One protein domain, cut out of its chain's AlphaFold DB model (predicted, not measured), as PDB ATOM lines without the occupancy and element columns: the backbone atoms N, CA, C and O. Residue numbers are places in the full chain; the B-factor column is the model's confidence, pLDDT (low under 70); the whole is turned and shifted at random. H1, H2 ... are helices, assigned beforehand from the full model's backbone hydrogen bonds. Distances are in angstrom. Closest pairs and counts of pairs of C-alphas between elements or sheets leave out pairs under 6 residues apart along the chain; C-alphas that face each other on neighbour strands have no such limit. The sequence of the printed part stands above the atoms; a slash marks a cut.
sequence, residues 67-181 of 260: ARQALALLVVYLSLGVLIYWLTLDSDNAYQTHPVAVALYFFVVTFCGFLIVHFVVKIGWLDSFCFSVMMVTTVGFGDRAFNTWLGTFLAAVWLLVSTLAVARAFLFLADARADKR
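Overview. This is residues 67 to 181 of the 260 residues of the protein "Potassium inward rectifier (Kir)-like channel 3" of Arabidopsis thaliana (UniProt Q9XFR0). Three long helices, H1, H2 and H4, form a splayed up-and-down array with H2 in the middle: H4 runs beside H2, while H1 meets H2 near their link and opens away from it as a V. The short helix H3 slants across from the later part of H2 to H4. The printed part has 115 residues with four named helices, H1, H2, H3, H4 in chain order, and no named strand; its class is all helix. It is only just compact, close to loose, with a radius of gyration of the C-alphas of 16.1 A, and elongated, spanning 48 by 31 by 19 A.

Along the chain. H1, residues 67 to 89, begins with C-alpha 67 at (254.989, 558.336, 479.685) and is 31.7 A long. H2, residues 98 to 121, is 34.5 A long. H3, residues 125 to 136, measures 16.6 A. H4, residues 149 to 181, measures 48.3 A and ends with C-alpha 181 at (226.497, 523.118, 467.349).

Arrangement. H2 is the hub, touching three helices. H1 and H2 form a helical hairpin at a shallow tilt of 30 degrees; they touch through residues 81 to 88 and 99 to 107 alone, the closest C-alphas being those of Ile 84 and Ala 103, 6.9 A apart. H2 and H4 touch, opposite ways at a shallow tilt of 24 degrees, closest at the C-alphas of Val 120 and Gly 151, 6.1 A. H3 touches H2 at a steep tilt of 56 degrees, closest at the C-alphas of Ser 128 and Val 117, 6.4 A. H3 touches H4 at 63 degrees, also steep, closest at the C-alphas of Val 136 and Ser 162, 6.7 A. H1 and H4 are near each other; H1 and H3 are apart. Every O i to N i+4 pair is within hydrogen-bond range in H1, H2 and H3, and 28 of 29 are in H4.

Size, cuts and confidence. The C-alphas farthest apart, those of Thr 148 and Arg 181, are 49.0 A apart. The printed part has no cut. The link from H3 to H4 is long, residues 137 to 148. The mean pLDDT of the printed part is 71.2, and 46 residues are under 70, among them 84 to 102 and 114 to 130.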
ATOM      1  N   ALA A  67     255.530 559.156 478.599       77.11
ATOM      2  CA  ALA A  67     254.989 558.336 479.685       77.11
ATOM      3  C   ALA A  67     253.463 558.166 479.593       77.11
ATOM      4  O   ALA A  67     252.947 557.058 479.742       77.11
ATOM      5  N   ARG A  68     252.724 559.246 479.304       78.51
ATOM      6  CA  ARG A  68     251.265 559.186 479.083       78.51
ATOM      7  C   ARG A  68     250.913 558.343 477.862       78.51
ATOM      8  O   ARG A  68     249.950 557.586 477.899       78.51
ATOM      9  N   GLN A  69     251.707 558.464 476.805       69.74
ATOM     10  CA  GLN A  69     251.584 557.698 475.571       69.74
ATOM     11  C   GLN A  69     251.816 556.203 475.811       69.74
ATOM     12  O   GLN A  69     250.985 555.385 475.423       69.74
ATOM     13  N   ALA A  70     252.882 555.842 476.528       76.78
ATOM     14  CA  ALA A  70     253.157 554.466 476.930       76.78
ATOM     15  C   ALA A  70     252.039 553.892 477.816       76.78
ATOM     16  O   ALA A  70     251.620 552.755 477.613       76.78
ATOM     17  N   LEU A  71     251.504 554.689 478.750       82.06
ATOM     18  CA  LEU A  71     250.388 554.283 479.607       82.06
ATOM     19  C   LEU A  71     249.093 554.066 478.812       82.06
ATOM     20  O   LEU A  71     248.409 553.071 479.022       82.06
ATOM     21  N   ALA A  72     248.755 554.965 477.883       78.75
ATOM     22  CA  ALA A  72     247.571 554.816 477.039       78.75
ATOM     23  C   ALA A  72     247.667 553.562 476.159       78.75
ATOM     24  O   ALA A  72     246.703 552.805 476.056       78.75
ATOM     25  N   LEU A  73     248.846 553.299 475.588       73.88
ATOM     26  CA  LEU A  73     249.100 552.082 474.820       73.88
ATOM     27  C   LEU A  73     249.044 550.831 475.682       73.88
ATOM     28  O   LEU A  73     248.486 549.834 475.239       73.88
ATOM     29  N   LEU A  74     249.543 550.886 476.918       79.04
ATOM     30  CA  LEU A  74     249.400 549.798 477.880       79.04
ATOM     31  C   LEU A  74     247.924 549.520 478.185       79.04
ATOM     32  O   LEU A  74     247.523 548.364 478.215       79.04
ATOM     33  N   VAL A  75     247.102 550.554 478.374       80.53
ATOM     34  CA  VAL A  75     245.666 550.397 478.656       80.53
ATOM     35  C   VAL A  75     244.914 549.839 477.450       80.53
ATOM     36  O   VAL A  75     244.098 548.939 477.622       80.53
ATOM     37  N   VAL A  76     245.197 550.323 476.237       79.71
ATOM     38  CA  VAL A  76     244.627 549.771 474.993       79.71
ATOM     39  C   VAL A  76     245.092 548.331 474.773       79.71
ATOM     40  O   VAL A  76     244.310 547.480 474.365       79.71
ATOM     41  N   TYR A  77     246.351 548.032 475.087       71.00
ATOM     42  CA  TYR A  77     246.905 546.687 475.018       71.00
ATOM     43  C   TYR A  77     246.230 545.737 476.014       71.00
ATOM     44  O   TYR A  77     245.810 544.644 475.637       71.00
ATOM     45  N   LEU A  78     246.067 546.167 477.268       76.95
ATOM     46  CA  LEU A  78     245.356 545.411 478.292       76.95
ATOM     47  C   LEU A  78     243.891 545.220 477.906       76.95
ATOM     48  O   LEU A  78     243.390 544.108 478.007       76.95
ATOM     49  N   SER A  79     243.206 546.260 477.427       80.98
ATOM     50  CA  SER A  79     241.795 546.160 477.051       80.98
ATOM     51  C   SER A  79     241.585 545.277 475.825       80.98
ATOM     52  O   SER A  79     240.635 544.502 475.812       80.98
ATOM     53  N   LEU A  80     242.486 545.315 474.840       73.53
ATOM     54  CA  LEU A  80     242.433 544.446 473.666       73.53
ATOM     55  C   LEU A  80     242.778 542.995 474.019       73.53
ATOM     56  O   LEU A  80     242.080 542.087 473.578       73.53
ATOM     57  N   GLY A  81     243.799 542.765 474.850       69.04
ATOM     58  CA  GLY A  81     244.150 541.432 475.349       69.04
ATOM     59  C   GLY A  81     243.032 540.824 476.194       69.04
ATOM     60  O   GLY A  81     242.686 539.659 476.013       69.04
ATOM     61  N   VAL A  82     242.403 541.634 477.048       75.61
ATOM     62  CA  VAL A  82     241.227 541.255 477.835       75.61
ATOM     63  C   VAL A  82     240.028 541.009 476.920       75.61
ATOM     64  O   VAL A  82     239.380 539.987 477.079       75.61
ATOM     65  N   LEU A  83     239.753 541.857 475.925       74.05
ATOM     66  CA  LEU A  83     238.666 541.661 474.956       74.05
ATOM     67  C   LEU A  83     238.856 540.379 474.135       74.05
ATOM     68  O   LEU A  83     237.907 539.621 473.974       74.05
ATOM     69  N   ILE A  84     240.070 540.100 473.654       68.78
ATOM     70  CA  ILE A  84     240.395 538.853 472.948       68.78
ATOM     71  C   ILE A  84     240.251 537.665 473.894       68.78
ATOM     72  O   ILE A  84     239.662 536.662 473.502       68.78
ATOM     73  N   TYR A  85     240.738 537.773 475.133       66.34
ATOM     74  CA  TYR A  85     240.539 536.745 476.151       66.34
ATOM     75  C   TYR A  85     239.053 536.510 476.415       66.34
ATOM     76  O   TYR A  85     238.646 535.366 476.384       66.34
ATOM     77  N   TRP A  86     238.225 537.544 476.571       67.90
ATOM     78  CA  TRP A  86     236.771 537.409 476.723       67.90
ATOM     79  C   TRP A  86     236.119 536.746 475.508       67.90
ATOM     80  O   TRP A  86     235.325 535.825 475.670       67.90
ATOM     81  N   LEU A  87     236.485 537.167 474.294       63.48
ATOM     82  CA  LEU A  87     235.981 536.579 473.049       63.48
ATOM     83  C   LEU A  87     236.447 535.127 472.853       63.48
ATOM     84  O   LEU A  87     235.775 534.352 472.181       63.48
ATOM     85  N   THR A  88     237.589 534.760 473.435       63.75
ATOM     86  CA  THR A  88     238.167 533.412 473.365       63.75
ATOM     87  C   THR A  88     237.710 532.531 474.530       63.75
ATOM     88  O   THR A  88     237.611 531.324 474.365       63.75
ATOM     89  N   LEU A  89     237.395 533.114 475.688       59.12
ATOM     90  CA  LEU A  89     236.920 532.427 476.889       59.12
ATOM     91  C   LEU A  89     235.485 531.929 476.714       59.12
ATOM     92  O   LEU A  89     235.159 530.881 477.253       59.12
ATOM     93  N   ASP A  90     234.658 532.610 475.908       63.65
ATOM     94  CA  ASP A  90     233.346 532.074 475.496       63.65
ATOM     95  C   ASP A  90     233.477 530.755 474.705       63.65
ATOM     96  O   ASP A  90     232.520 529.994 474.557       63.65
ATOM     97  N   SER A  91     234.685 530.424 474.231       63.13
ATOM     98  CA  SER A  91     235.008 529.060 473.831       63.13
ATOM     99  C   SER A  91     235.220 528.209 475.086       63.13
ATOM    100  O   SER A  91     236.344 527.976 475.524       63.13
ATOM    101  N   ASP A  92     234.116 527.702 475.637       55.95
ATOM    102  CA  ASP A  92     234.024 526.758 476.767       55.95
ATOM    103  C   ASP A  92     234.848 525.454 476.607       55.95
ATOM    104  O   ASP A  92     234.724 524.527 477.405       55.95
ATOM    105  N   ASN A  93     235.709 525.328 475.593       53.95
ATOM    106  CA  ASN A  93     236.551 524.161 475.369       53.95
ATOM    107  C   ASN A  93     237.996 524.573 475.102       53.95
ATOM    108  O   ASN A  93     238.525 524.459 473.998       53.95
ATOM    109  N   ALA A  94     238.654 524.986 476.180       50.58
ATOM    110  CA  ALA A  94     240.098 525.000 476.325       50.58
ATOM    111  C   ALA A  94     240.689 523.574 476.218       50.58
ATOM    112  O   ALA A  94     241.210 523.038 477.193       50.58
ATOM    113  N   TYR A  95     240.649 522.942 475.037       53.40
ATOM    114  CA  TYR A  95     241.482 521.771 474.752       53.40
ATOM    115  C   TYR A  95     242.794 522.228 474.098       53.40
ATOM    116  O   TYR A  95     243.020 522.196 472.896       53.40
ATOM    117  N   GLN A  96     243.655 522.701 475.000       53.96
ATOM    118  CA  GLN A  96     245.109 522.606 474.943       53.96
ATOM    119  C   GLN A  96     245.826 523.454 473.871       53.96
ATOM    120  O   GLN A  96     246.126 523.028 472.764       53.96
ATOM    121  N   THR A  97     246.246 524.651 474.296       58.93
ATOM    122  CA  THR A  97     247.377 525.461 473.778       58.93
ATOM    123  C   THR A  97     247.173 526.381 472.566       58.93
ATOM    124  O   THR A  97     247.753 527.467 472.559       58.93
ATOM    125  N   HIS A  98     246.318 526.062 471.591       62.99
ATOM    126  CA  HIS A  98     246.180 526.908 470.392       62.99
ATOM    127  C   HIS A  98     245.622 528.338 470.586       62.99
ATOM    128  O   HIS A  98     246.137 529.238 469.913       62.99
ATOM    129  N   PRO A  99     244.644 528.627 471.476       66.71
ATOM    130  CA  PRO A  99     244.071 529.976 471.555       66.71
ATOM    131  C   PRO A  99     245.080 531.026 472.031       66.71
ATOM    132  O   PRO A  99     245.108 532.140 471.512       66.71
ATOM    133  N   VAL A 100     245.958 530.660 472.972       67.51
ATOM    134  CA  VAL A 100     246.994 531.564 473.494       67.51
ATOM    135  C   VAL A 100     247.990 531.927 472.395       67.51
ATOM    136  O   VAL A 100     248.341 533.092 472.259       67.51
ATOM    137  N   ALA A 101     248.405 530.963 471.567       69.00
ATOM    138  CA  ALA A 101     249.314 531.222 470.452       69.00
ATOM    139  C   ALA A 101     248.693 532.157 469.402       69.00
ATOM    140  O   ALA A 101     249.367 533.052 468.898       69.00
ATOM    141  N   VAL A 102     247.399 531.987 469.107       69.20
ATOM    142  CA  VAL A 102     246.667 532.881 468.201       69.20
ATOM    143  C   VAL A 102     246.580 534.284 468.800       69.20
ATOM    144  O   VAL A 102     246.946 535.244 468.131       69.20
ATOM    145  N   ALA A 103     246.194 534.416 470.070       71.57
ATOM    146  CA  ALA A 103     246.153 535.704 470.763       71.57
ATOM    147  C   ALA A 103     247.531 536.393 470.809       71.57
ATOM    148  O   ALA A 103     247.624 537.588 470.536       71.57
ATOM    149  N   LEU A 104     248.608 535.644 471.074       73.26
ATOM    150  CA  LEU A 104     249.985 536.143 471.019       73.26
ATOM    151  C   LEU A 104     250.384 536.580 469.604       73.26
ATOM    152  O   LEU A 104     251.025 537.615 469.446       73.26
ATOM    153  N   TYR A 105     249.985 535.837 468.569       72.82
ATOM    154  CA  TYR A 105     250.202 536.238 467.180       72.82
ATOM    155  C   TYR A 105     249.482 537.557 466.868       72.82
ATOM    156  O   TYR A 105     250.112 538.487 466.369       72.82
ATOM    157  N   PHE A 106     248.200 537.684 467.235       74.03
ATOM    158  CA  PHE A 106     247.454 538.943 467.123       74.03
ATOM    159  C   PHE A 106     248.132 540.082 467.892       74.03
ATOM    160  O   PHE A 106     248.205 541.202 467.386       74.03
ATOM    161  N   PHE A 107     248.662 539.805 469.085       74.47
ATOM    162  CA  PHE A 107     249.386 540.775 469.902       74.47
ATOM    163  C   PHE A 107     250.653 541.290 469.208       74.47
ATOM    164  O   PHE A 107     250.809 542.498 469.036       74.47
ATOM    165  N   VAL A 108     251.535 540.395 468.760       77.04
ATOM    166  CA  VAL A 108     252.797 540.776 468.102       77.04
ATOM    167  C   VAL A 108     252.524 541.540 466.809       77.04
ATOM    168  O   VAL A 108     253.170 542.551 466.533       77.04
ATOM    169  N   VAL A 109     251.527 541.092 466.045       73.52
ATOM    170  CA  VAL A 109     251.066 541.756 464.829       73.52
ATOM    171  C   VAL A 109     250.578 543.172 465.136       73.52
ATOM    172  O   VAL A 109     251.157 544.130 464.638       73.52
ATOM    173  N   THR A 110     249.567 543.336 465.993       72.35
ATOM    174  CA  THR A 110     248.994 544.656 466.335       72.35
ATOM    175  C   THR A 110     250.029 545.625 466.886       72.35
ATOM    176  O   THR A 110     250.057 546.787 466.475       72.35
ATOM    177  N   PHE A 111     250.934 545.138 467.732       73.81
ATOM    178  CA  PHE A 111     252.050 545.919 468.243       73.81
ATOM    179  C   PHE A 111     252.995 546.383 467.126       73.81
ATOM    180  O   PHE A 111     253.318 547.568 467.039       73.81
ATOM    181  N   CYS A 112     253.391 545.478 466.226       71.61
ATOM    182  CA  CYS A 112     254.264 545.807 465.101       71.61
ATOM    183  C   CYS A 112     253.625 546.845 464.161       71.61
ATOM    184  O   CYS A 112     254.275 547.828 463.808       71.61
ATOM    185  N   GLY A 113     252.340 546.693 463.820       70.16
ATOM    186  CA  GLY A 113     251.614 547.652 462.980       70.16
ATOM    187  C   GLY A 113     251.508 549.033 463.596       70.16
ATOM    188  O   GLY A 113     251.744 550.034 462.922       70.16
ATOM    189  N   PHE A 114     251.216 549.101 464.895       69.53
ATOM    190  CA  PHE A 114     251.173 550.371 465.608       69.53
ATOM    191  C   PHE A 114     252.539 551.078 465.603       69.53
ATOM    192  O   PHE A 114     252.614 552.268 465.284       69.53
ATOM    193  N   LEU A 115     253.625 550.348 465.896       67.27
ATOM    194  CA  LEU A 115     254.984 550.898 465.871       67.27
ATOM    195  C   LEU A 115     255.371 551.416 464.484       67.27
ATOM    196  O   LEU A 115     255.941 552.500 464.372       67.27
ATOM    197  N   ILE A 116     255.021 550.672 463.434       67.39
ATOM    198  CA  ILE A 116     255.224 551.069 462.039       67.39
ATOM    199  C   ILE A 116     254.517 552.398 461.748       67.39
ATOM    200  O   ILE A 116     255.151 553.320 461.239       67.39
ATOM    201  N   VAL A 117     253.229 552.535 462.082       66.39
ATOM    202  CA  VAL A 117     252.467 553.760 461.778       66.39
ATOM    203  C   VAL A 117     252.999 554.950 462.582       66.39
ATOM    204  O   VAL A 117     253.200 556.028 462.020       66.39
ATOM    205  N   HIS A 118     253.301 554.764 463.871       65.52
ATOM    206  CA  HIS A 118     253.869 555.825 464.703       65.52
ATOM    207  C   HIS A 118     255.240 556.294 464.186       65.52
ATOM    208  O   HIS A 118     255.489 557.497 464.095       65.52
ATOM    209  N   PHE A 119     256.120 555.360 463.813       63.50
ATOM    210  CA  PHE A 119     257.463 555.685 463.335       63.50
ATOM    211  C   PHE A 119     257.458 556.316 461.936       63.50
ATOM    212  O   PHE A 119     258.181 557.282 461.692       63.50
ATOM    213  N   VAL A 120     256.640 555.793 461.017       61.67
ATOM    214  CA  VAL A 120     256.649 556.203 459.606       61.67
ATOM    215  C   VAL A 120     255.870 557.497 459.371       61.67
ATOM    216  O   VAL A 120     256.319 558.329 458.586       61.67
ATOM    217  N   VAL A 121     254.705 557.677 460.005       61.98
ATOM    218  CA  VAL A 121     253.791 558.779 459.645       61.98
ATOM    219  C   VAL A 121     254.106 560.065 460.416       61.98
ATOM    220  O   VAL A 121     253.753 561.139 459.941       61.98
ATOM    221  N   LYS A 122     254.788 559.996 461.574       62.38
ATOM    222  CA  LYS A 122     255.140 561.166 462.417       62.38
ATOM    223  C   LYS A 122     253.976 562.171 462.577       62.38
ATOM    224  O   LYS A 122     254.192 563.378 462.621       62.38
ATOM    225  N   ILE A 123     252.742 561.671 462.615       57.51
ATOM    226  CA  ILE A 123     251.500 562.454 462.587       57.51
ATOM    227  C   ILE A 123     250.755 562.299 463.911       57.51
ATOM    228  O   ILE A 123     251.041 561.391 464.694       57.51
ATOM    229  N   GLY A 124     249.829 563.226 464.174       57.83
ATOM    230  CA  GLY A 124     249.020 563.257 465.388       57.83
ATOM    231  C   GLY A 124     248.389 561.901 465.726       57.83
ATOM    232  O   GLY A 124     248.017 561.116 464.859       57.83
ATOM    233  N   TRP A 125     248.265 561.626 467.022       59.16
ATOM    234  CA  TRP A 125     247.871 560.315 467.549       59.16
ATOM    235  C   TRP A 125     246.497 559.836 467.068       59.16
ATOM    236  O   TRP A 125     246.349 558.672 466.695       59.16
ATOM    237  N   LEU A 126     245.510 560.736 467.046       63.29
ATOM    238  CA  LEU A 126     244.169 560.430 466.545       63.29
ATOM    239  C   LEU A 126     244.200 560.097 465.051       63.29
ATOM    240  O   LEU A 126     243.545 559.152 464.627       63.29
ATOM    241  N   ASP A 127     245.020 560.805 464.278       66.68
ATOM    242  CA  ASP A 127     245.166 560.566 462.845       66.68
ATOM    243  C   ASP A 127     245.875 559.242 462.562       66.68
ATOM    244  O   ASP A 127     245.470 558.535 461.650       66.68
ATOM    245  N   SER A 128     246.877 558.857 463.361       69.06
ATOM    246  CA  SER A 128     247.546 557.550 463.268       69.06
ATOM    247  C   SER A 128     246.582 556.391 463.554       69.06
ATOM    248  O   SER A 128     246.515 555.426 462.789       69.06
ATOM    249  N   PHE A 129     245.776 556.508 464.617       69.55
ATOM    250  CA  PHE A 129     244.757 555.511 464.945       69.55
ATOM    251  C   PHE A 129     243.683 555.426 463.859       69.55
ATOM    252  O   PHE A 129     243.427 554.341 463.337       69.55
ATOM    253  N   CYS A 130     243.105 556.567 463.469       66.45
ATOM    254  CA  CYS A 130     242.152 556.638 462.369       66.45
ATOM    255  C   CYS A 130     242.756 556.059 461.093       66.45
ATOM    256  O   CYS A 130     242.110 555.258 460.439       66.45
ATOM    257  N   PHE A 131     244.000 556.383 460.752       71.16
ATOM    258  CA  PHE A 131     244.665 555.861 459.565       71.16
ATOM    259  C   PHE A 131     244.847 554.338 459.623       71.16
ATOM    260  O   PHE A 131     244.561 553.664 458.637       71.16
ATOM    261  N   SER A 132     245.247 553.780 460.771       71.87
ATOM    262  CA  SER A 132     245.341 552.327 460.968       71.87
ATOM    263  C   SER A 132     243.980 551.650 460.797       71.87
ATOM    264  O   SER A 132     243.845 550.723 460.000       71.87
ATOM    265  N   VAL A 133     242.938 552.178 461.448       73.48
ATOM    266  CA  VAL A 133     241.558 551.689 461.301       73.48
ATOM    267  C   VAL A 133     241.081 551.814 459.854       73.48
ATOM    268  O   VAL A 133     240.494 550.879 459.322       73.48
ATOM    269  N   MET A 134     241.367 552.925 459.178       73.62
ATOM    270  CA  MET A 134     241.000 553.164 457.778       73.62
ATOM    271  C   MET A 134     241.736 552.224 456.821       73.62
ATOM    272  O   MET A 134     241.149 551.797 455.826       73.62
ATOM    273  N   MET A 135     242.991 551.878 457.120       74.58
ATOM    274  CA  MET A 135     243.752 550.898 456.351       74.58
ATOM    275  C   MET A 135     243.178 549.490 456.545       74.58
ATOM    276  O   MET A 135     242.951 548.783 455.568       74.58
ATOM    277  N   VAL A 136     242.856 549.120 457.789       71.84
ATOM    278  CA  VAL A 136     242.205 547.842 458.126       71.84
ATOM    279  C   VAL A 136     240.807 547.743 457.512       71.84
ATOM    280  O   VAL A 136     240.426 546.690 457.013       71.84
ATOM    281  N   THR A 137     240.057 548.845 457.477       77.69
ATOM    282  CA  THR A 137     238.719 548.903 456.864       77.69
ATOM    283  C   THR A 137     238.805 548.953 455.334       77.69
ATOM    284  O   THR A 137     237.782 549.048 454.664       77.69
ATOM    285  N   THR A 138     240.006 548.900 454.740       73.18
ATOM    286  CA  THR A 138     240.268 549.026 453.291       73.18
ATOM    287  C   THR A 138     239.777 550.332 452.658       73.18
ATOM    288  O   THR A 138     239.879 550.506 451.448       73.18
ATOM    289  N   VAL A 139     239.287 551.280 453.467       76.21
ATOM    290  CA  VAL A 139     238.754 552.563 452.994       76.21
ATOM    291  C   VAL A 139     239.878 553.455 452.488       76.21
ATOM    292  O   VAL A 139     239.634 554.204 451.555       76.21
ATOM    293  N   GLY A 140     241.071 553.357 453.100       67.91
ATOM    294  CA  GLY A 140     242.342 553.946 452.656       67.91
ATOM    295  C   GLY A 140     242.242 555.362 452.073       67.91
ATOM    296  O   GLY A 140     241.857 555.537 450.925       67.91
ATOM    297  N   PHE A 141     242.676 556.396 452.804       59.23
ATOM    298  CA  PHE A 141     242.800 557.735 452.210       59.23
ATOM    299  C   PHE A 141     243.878 557.725 451.116       59.23
ATOM    300  O   PHE A 141     245.063 557.881 451.411       59.23
ATOM    301  N   GLY A 142     243.454 557.536 449.864       63.04
ATOM    302  CA  GLY A 142     244.330 557.388 448.700       63.04
ATOM    303  C   GLY A 142     245.312 558.544 448.484       63.04
ATOM    304  O   GLY A 142     246.364 558.321 447.902       63.04
ATOM    305  N   ASP A 143     245.029 559.738 449.016       58.14
ATOM    306  CA  ASP A 143     245.862 560.935 448.808       58.14
ATOM    307  C   ASP A 143     246.939 561.182 449.879       58.14
ATOM    308  O   ASP A 143     247.912 561.883 449.623       58.14
ATOM    309  N   ARG A 144     246.793 560.632 451.094       56.36
ATOM    310  CA  ARG A 144     247.790 560.792 452.182       56.36
ATOM    311  C   ARG A 144     248.563 559.510 452.478       56.36
ATOM    312  O   ARG A 144     249.304 559.443 453.458       56.36
ATOM    313  N   ALA A 145     248.384 558.484 451.649       56.06
ATOM    314  CA  ALA A 145     249.050 557.205 451.795       56.06
ATOM    315  C   ALA A 145     250.549 557.365 451.513       56.06
ATOM    316  O   ALA A 145     250.961 557.447 450.365       56.06
ATOM    317  N   PHE A 146     251.342 557.436 452.586       58.75
ATOM    318  CA  PHE A 146     252.787 557.209 452.619       58.75
ATOM    319  C   PHE A 146     253.527 557.515 451.307       58.75
ATOM    320  O   PHE A 146     253.902 556.599 450.579       58.75
ATOM    321  N   ASN A 147     253.815 558.787 451.027       61.32
ATOM    322  CA  ASN A 147     254.686 559.130 449.893       61.32
ATOM    323  C   ASN A 147     256.136 558.609 450.083       61.32
ATOM    324  O   ASN A 147     256.982 558.703 449.199       61.32
ATOM    325  N   THR A 148     256.445 558.053 451.259       70.87
ATOM    326  CA  THR A 148     257.719 557.409 451.570       70.87
ATOM    327  C   THR A 148     257.715 555.966 451.071       70.87
ATOM    328  O   THR A 148     256.895 555.167 451.522       70.87
ATOM    329  N   TRP A 149     258.703 555.603 450.244       74.58
ATOM    330  CA  TRP A 149     258.916 554.242 449.720       74.58
ATOM    331  C   TRP A 149     258.779 553.137 450.788       74.58
ATOM    332  O   TRP A 149     258.155 552.103 450.557       74.58
ATOM    333  N   LEU A 150     259.288 553.393 451.999       72.27
ATOM    334  CA  LEU A 150     259.211 552.468 453.131       72.27
ATOM    335  C   LEU A 150     257.788 552.305 453.698       72.27
ATOM    336  O   LEU A 150     257.404 551.209 454.099       72.27
ATOM    337  N   GLY A 151     256.988 553.372 453.726       71.79
ATOM    338  CA  GLY A 151     255.639 553.337 454.290       71.79
ATOM    339  C   GLY A 151     254.657 552.555 453.425       71.79
ATOM    340  O   GLY A 151     253.832 551.820 453.960       71.79
ATOM    341  N   THR A 152     254.795 552.624 452.098       76.09
ATOM    342  CA  THR A 152     253.990 551.822 451.166       76.09
ATOM    343  C   THR A 152     254.241 550.323 451.343       76.09
ATOM    344  O   THR A 152     253.290 549.549 451.444       76.09
ATOM    345  N   PHE A 153     255.510 549.903 451.421       79.14
ATOM    346  CA  PHE A 153     255.866 548.496 451.632       79.14
ATOM    347  C   PHE A 153     255.330 547.974 452.968       79.14
ATOM    348  O   PHE A 153     254.700 546.918 453.024       79.14
ATOM    349  N   LEU A 154     255.522 548.745 454.041       77.77
ATOM    350  CA  LEU A 154     255.026 548.378 455.363       77.77
ATOM    351  C   LEU A 154     253.495 548.338 455.410       77.77
ATOM    352  O   LEU A 154     252.944 547.434 456.027       77.77
ATOM    353  N   ALA A 155     252.805 549.246 454.714       75.73
ATOM    354  CA  ALA A 155     251.351 549.211 454.584       75.73
ATOM    355  C   ALA A 155     250.865 547.958 453.842       75.73
ATOM    356  O   ALA A 155     249.889 547.347 454.263       75.73
ATOM    357  N   ALA A 156     251.556 547.534 452.780       81.62
ATOM    358  CA  ALA A 156     251.216 546.312 452.051       81.62
ATOM    359  C   ALA A 156     251.405 545.052 452.914       81.62
ATOM    360  O   ALA A 156     250.500 544.220 453.004       81.62
ATOM    361  N   VAL A 157     252.550 544.933 453.598       79.84
ATOM    362  CA  VAL A 157     252.809 543.837 454.547       79.84
ATOM    363  C   VAL A 157     251.774 543.855 455.673       79.84
ATOM    364  O   VAL A 157     251.220 542.814 456.018       79.84
ATOM    365  N   TRP A 158     251.455 545.033 456.205       78.97
ATOM    366  CA  TRP A 158     250.446 545.208 457.246       78.97
ATOM    367  C   TRP A 158     249.044 544.802 456.796       78.97
ATOM    368  O   TRP A 158     248.334 544.136 457.549       78.97
ATOM    369  N   LEU A 159     248.644 545.162 455.575       82.44
ATOM    370  CA  LEU A 159     247.370 544.751 454.986       82.44
ATOM    371  C   LEU A 159     247.282 543.228 454.892       82.44
ATOM    372  O   LEU A 159     246.308 542.650 455.364       82.44
ATOM    373  N   LEU A 160     248.325 542.575 454.368       84.68
ATOM    374  CA  LEU A 160     248.390 541.113 454.283       84.68
ATOM    375  C   LEU A 160     248.273 540.459 455.660       84.68
ATOM    376  O   LEU A 160     247.489 539.529 455.856       84.68
ATOM    377  N   VAL A 161     249.033 540.971 456.625       80.78
ATOM    378  CA  VAL A 161     249.020 540.485 458.001       80.78
ATOM    379  C   VAL A 161     247.642 540.695 458.642       80.78
ATOM    380  O   VAL A 161     247.145 539.791 459.312       80.78
ATOM    381  N   SER A 162     246.990 541.831 458.390       80.35
ATOM    382  CA  SER A 162     245.642 542.146 458.882       80.35
ATOM    383  C   SER A 162     244.590 541.211 458.290       80.35
ATOM    384  O   SER A 162     243.782 540.646 459.025       80.35
ATOM    385  N   THR A 163     244.620 540.980 456.976       83.60
ATOM    386  CA  THR A 163     243.724 540.027 456.313       83.60
ATOM    387  C   THR A 163     243.929 538.614 456.849       83.60
ATOM    388  O   THR A 163     242.954 537.925 457.146       83.60
ATOM    389  N   LEU A 164     245.183 538.188 457.034       83.59
ATOM    390  CA  LEU A 164     245.497 536.878 457.598       83.59
ATOM    391  C   LEU A 164     244.995 536.752 459.041       83.59
ATOM    392  O   LEU A 164     244.454 535.713 459.415       83.59
ATOM    393  N   ALA A 165     245.136 537.810 459.836       79.90
ATOM    394  CA  ALA A 165     244.625 537.873 461.194       79.90
ATOM    395  C   ALA A 165     243.091 537.711 461.202       79.90
ATOM    396  O   ALA A 165     242.575 536.782 461.819       79.90
ATOM    397  N   VAL A 166     242.351 538.512 460.427       81.15
ATOM    398  CA  VAL A 166     240.883 538.398 460.317       81.15
ATOM    399  C   VAL A 166     240.452 537.014 459.816       81.15
ATOM    400  O   VAL A 166     239.534 536.421 460.379       81.15
ATOM    401  N   ALA A 167     241.138 536.455 458.816       83.85
ATOM    402  CA  ALA A 167     240.862 535.109 458.317       83.85
ATOM    403  C   ALA A 167     241.045 534.046 459.409       83.85
ATOM    404  O   ALA A 167     240.198 533.170 459.567       83.85
ATOM    405  N   ARG A 168     242.109 534.142 460.217       80.25
ATOM    406  CA  ARG A 168     242.346 533.242 461.356       80.25
ATOM    407  C   ARG A 168     241.289 533.393 462.446       80.25
ATOM    408  O   ARG A 168     240.828 532.378 462.959       80.25
ATOM    409  N   ALA A 169     240.875 534.619 462.768       76.82
ATOM    410  CA  ALA A 169     239.760 534.849 463.688       76.82
ATOM    411  C   ALA A 169     238.464 534.217 463.166       76.82
ATOM    412  O   ALA A 169     237.736 533.595 463.936       76.82
ATOM    413  N   PHE A 170     238.189 534.332 461.864       82.21
ATOM    414  CA  PHE A 170     237.016 533.712 461.258       82.21
ATOM    415  C   PHE A 170     237.082 532.183 461.296       82.21
ATOM    416  O   PHE A 170     236.083 531.559 461.636       82.21
ATOM    417  N   LEU A 171     238.241 531.578 461.010       79.22
ATOM    418  CA  LEU A 171     238.443 530.129 461.133       79.22
ATOM    419  C   LEU A 171     238.210 529.657 462.572       79.22
ATOM    420  O   LEU A 171     237.420 528.746 462.791       79.22
ATOM    421  N   PHE A 172     238.796 530.342 463.556       76.78
ATOM    422  CA  PHE A 172     238.570 530.029 464.967       76.78
ATOM    423  C   PHE A 172     237.095 530.187 465.369       76.78
ATOM    424  O   PHE A 172     236.545 529.340 466.065       76.78
ATOM    425  N   LEU A 173     236.419 531.242 464.901       76.90
ATOM    426  CA  LEU A 173     234.993 531.447 465.158       76.90
ATOM    427  C   LEU A 173     234.127 530.380 464.474       76.90
ATOM    428  O   LEU A 173     233.113 529.961 465.035       76.90
ATOM    429  N   ALA A 174     234.500 529.953 463.268       80.76
ATOM    430  CA  ALA A 174     233.834 528.877 462.550       80.76
ATOM    431  C   ALA A 174     233.970 527.556 463.314       80.76
ATOM    432  O   ALA A 174     232.954 526.893 463.524       80.76
ATOM    433  N   ASP A 175     235.166 527.239 463.812       80.23
ATOM    434  CA  ASP A 175     235.424 526.069 464.657       80.23
ATOM    435  C   ASP A 175     234.651 526.149 465.980       80.23
ATOM    436  O   ASP A 175     233.984 525.191 466.366       80.23
ATOM    437  N   ALA A 176     234.637 527.312 466.641       73.17
ATOM    438  CA  ALA A 176     233.895 527.521 467.884       73.17
ATOM    439  C   ALA A 176     232.375 527.352 467.690       73.17
ATOM    440  O   ALA A 176     231.699 526.683 468.478       73.17
ATOM    441  N   ARG A 177     231.816 527.912 466.606       79.38
ATOM    442  CA  ARG A 177     230.401 527.710 466.247       79.38
ATOM    443  C   ARG A 177     230.118 526.267 465.834       79.38
ATOM    444  O   ARG A 177     229.028 525.768 466.124       79.38
ATOM    445  N   ALA A 178     231.056 525.611 465.153       76.02
ATOM    446  CA  ALA A 178     230.937 524.212 464.767       76.02
ATOM    447  C   ALA A 178     230.911 523.310 466.005       76.02
ATOM    448  O   ALA A 178     229.970 522.537 466.129       76.02
ATOM    449  N   ASP A 179     231.836 523.463 466.956       77.16
ATOM    450  CA  ASP A 179     231.896 522.650 468.179       77.16
ATOM    451  C   ASP A 179     230.634 522.812 469.040       77.16
ATOM    452  O   ASP A 179     229.998 521.818 469.402       77.16
ATOM    453  N   LYS A 180     230.182 524.054 469.279       72.50
ATOM    454  CA  LYS A 180     228.949 524.306 470.046       72.50
ATOM    455  C   LYS A 180     227.742 523.610 469.416       72.50
ATOM    456  O   LYS A 180     227.005 522.884 470.087       72.50
ATOM    457  N   ARG A 181     227.578 523.765 468.100       74.62
ATOM    458  CA  ARG A 181     226.497 523.118 467.349       74.62
ATOM    459  C   ARG A 181     226.649 521.598 467.318       74.62
ATOM    460  O   ARG A 181     225.648 520.894 467.414       74.62
TER     461      ARG A 181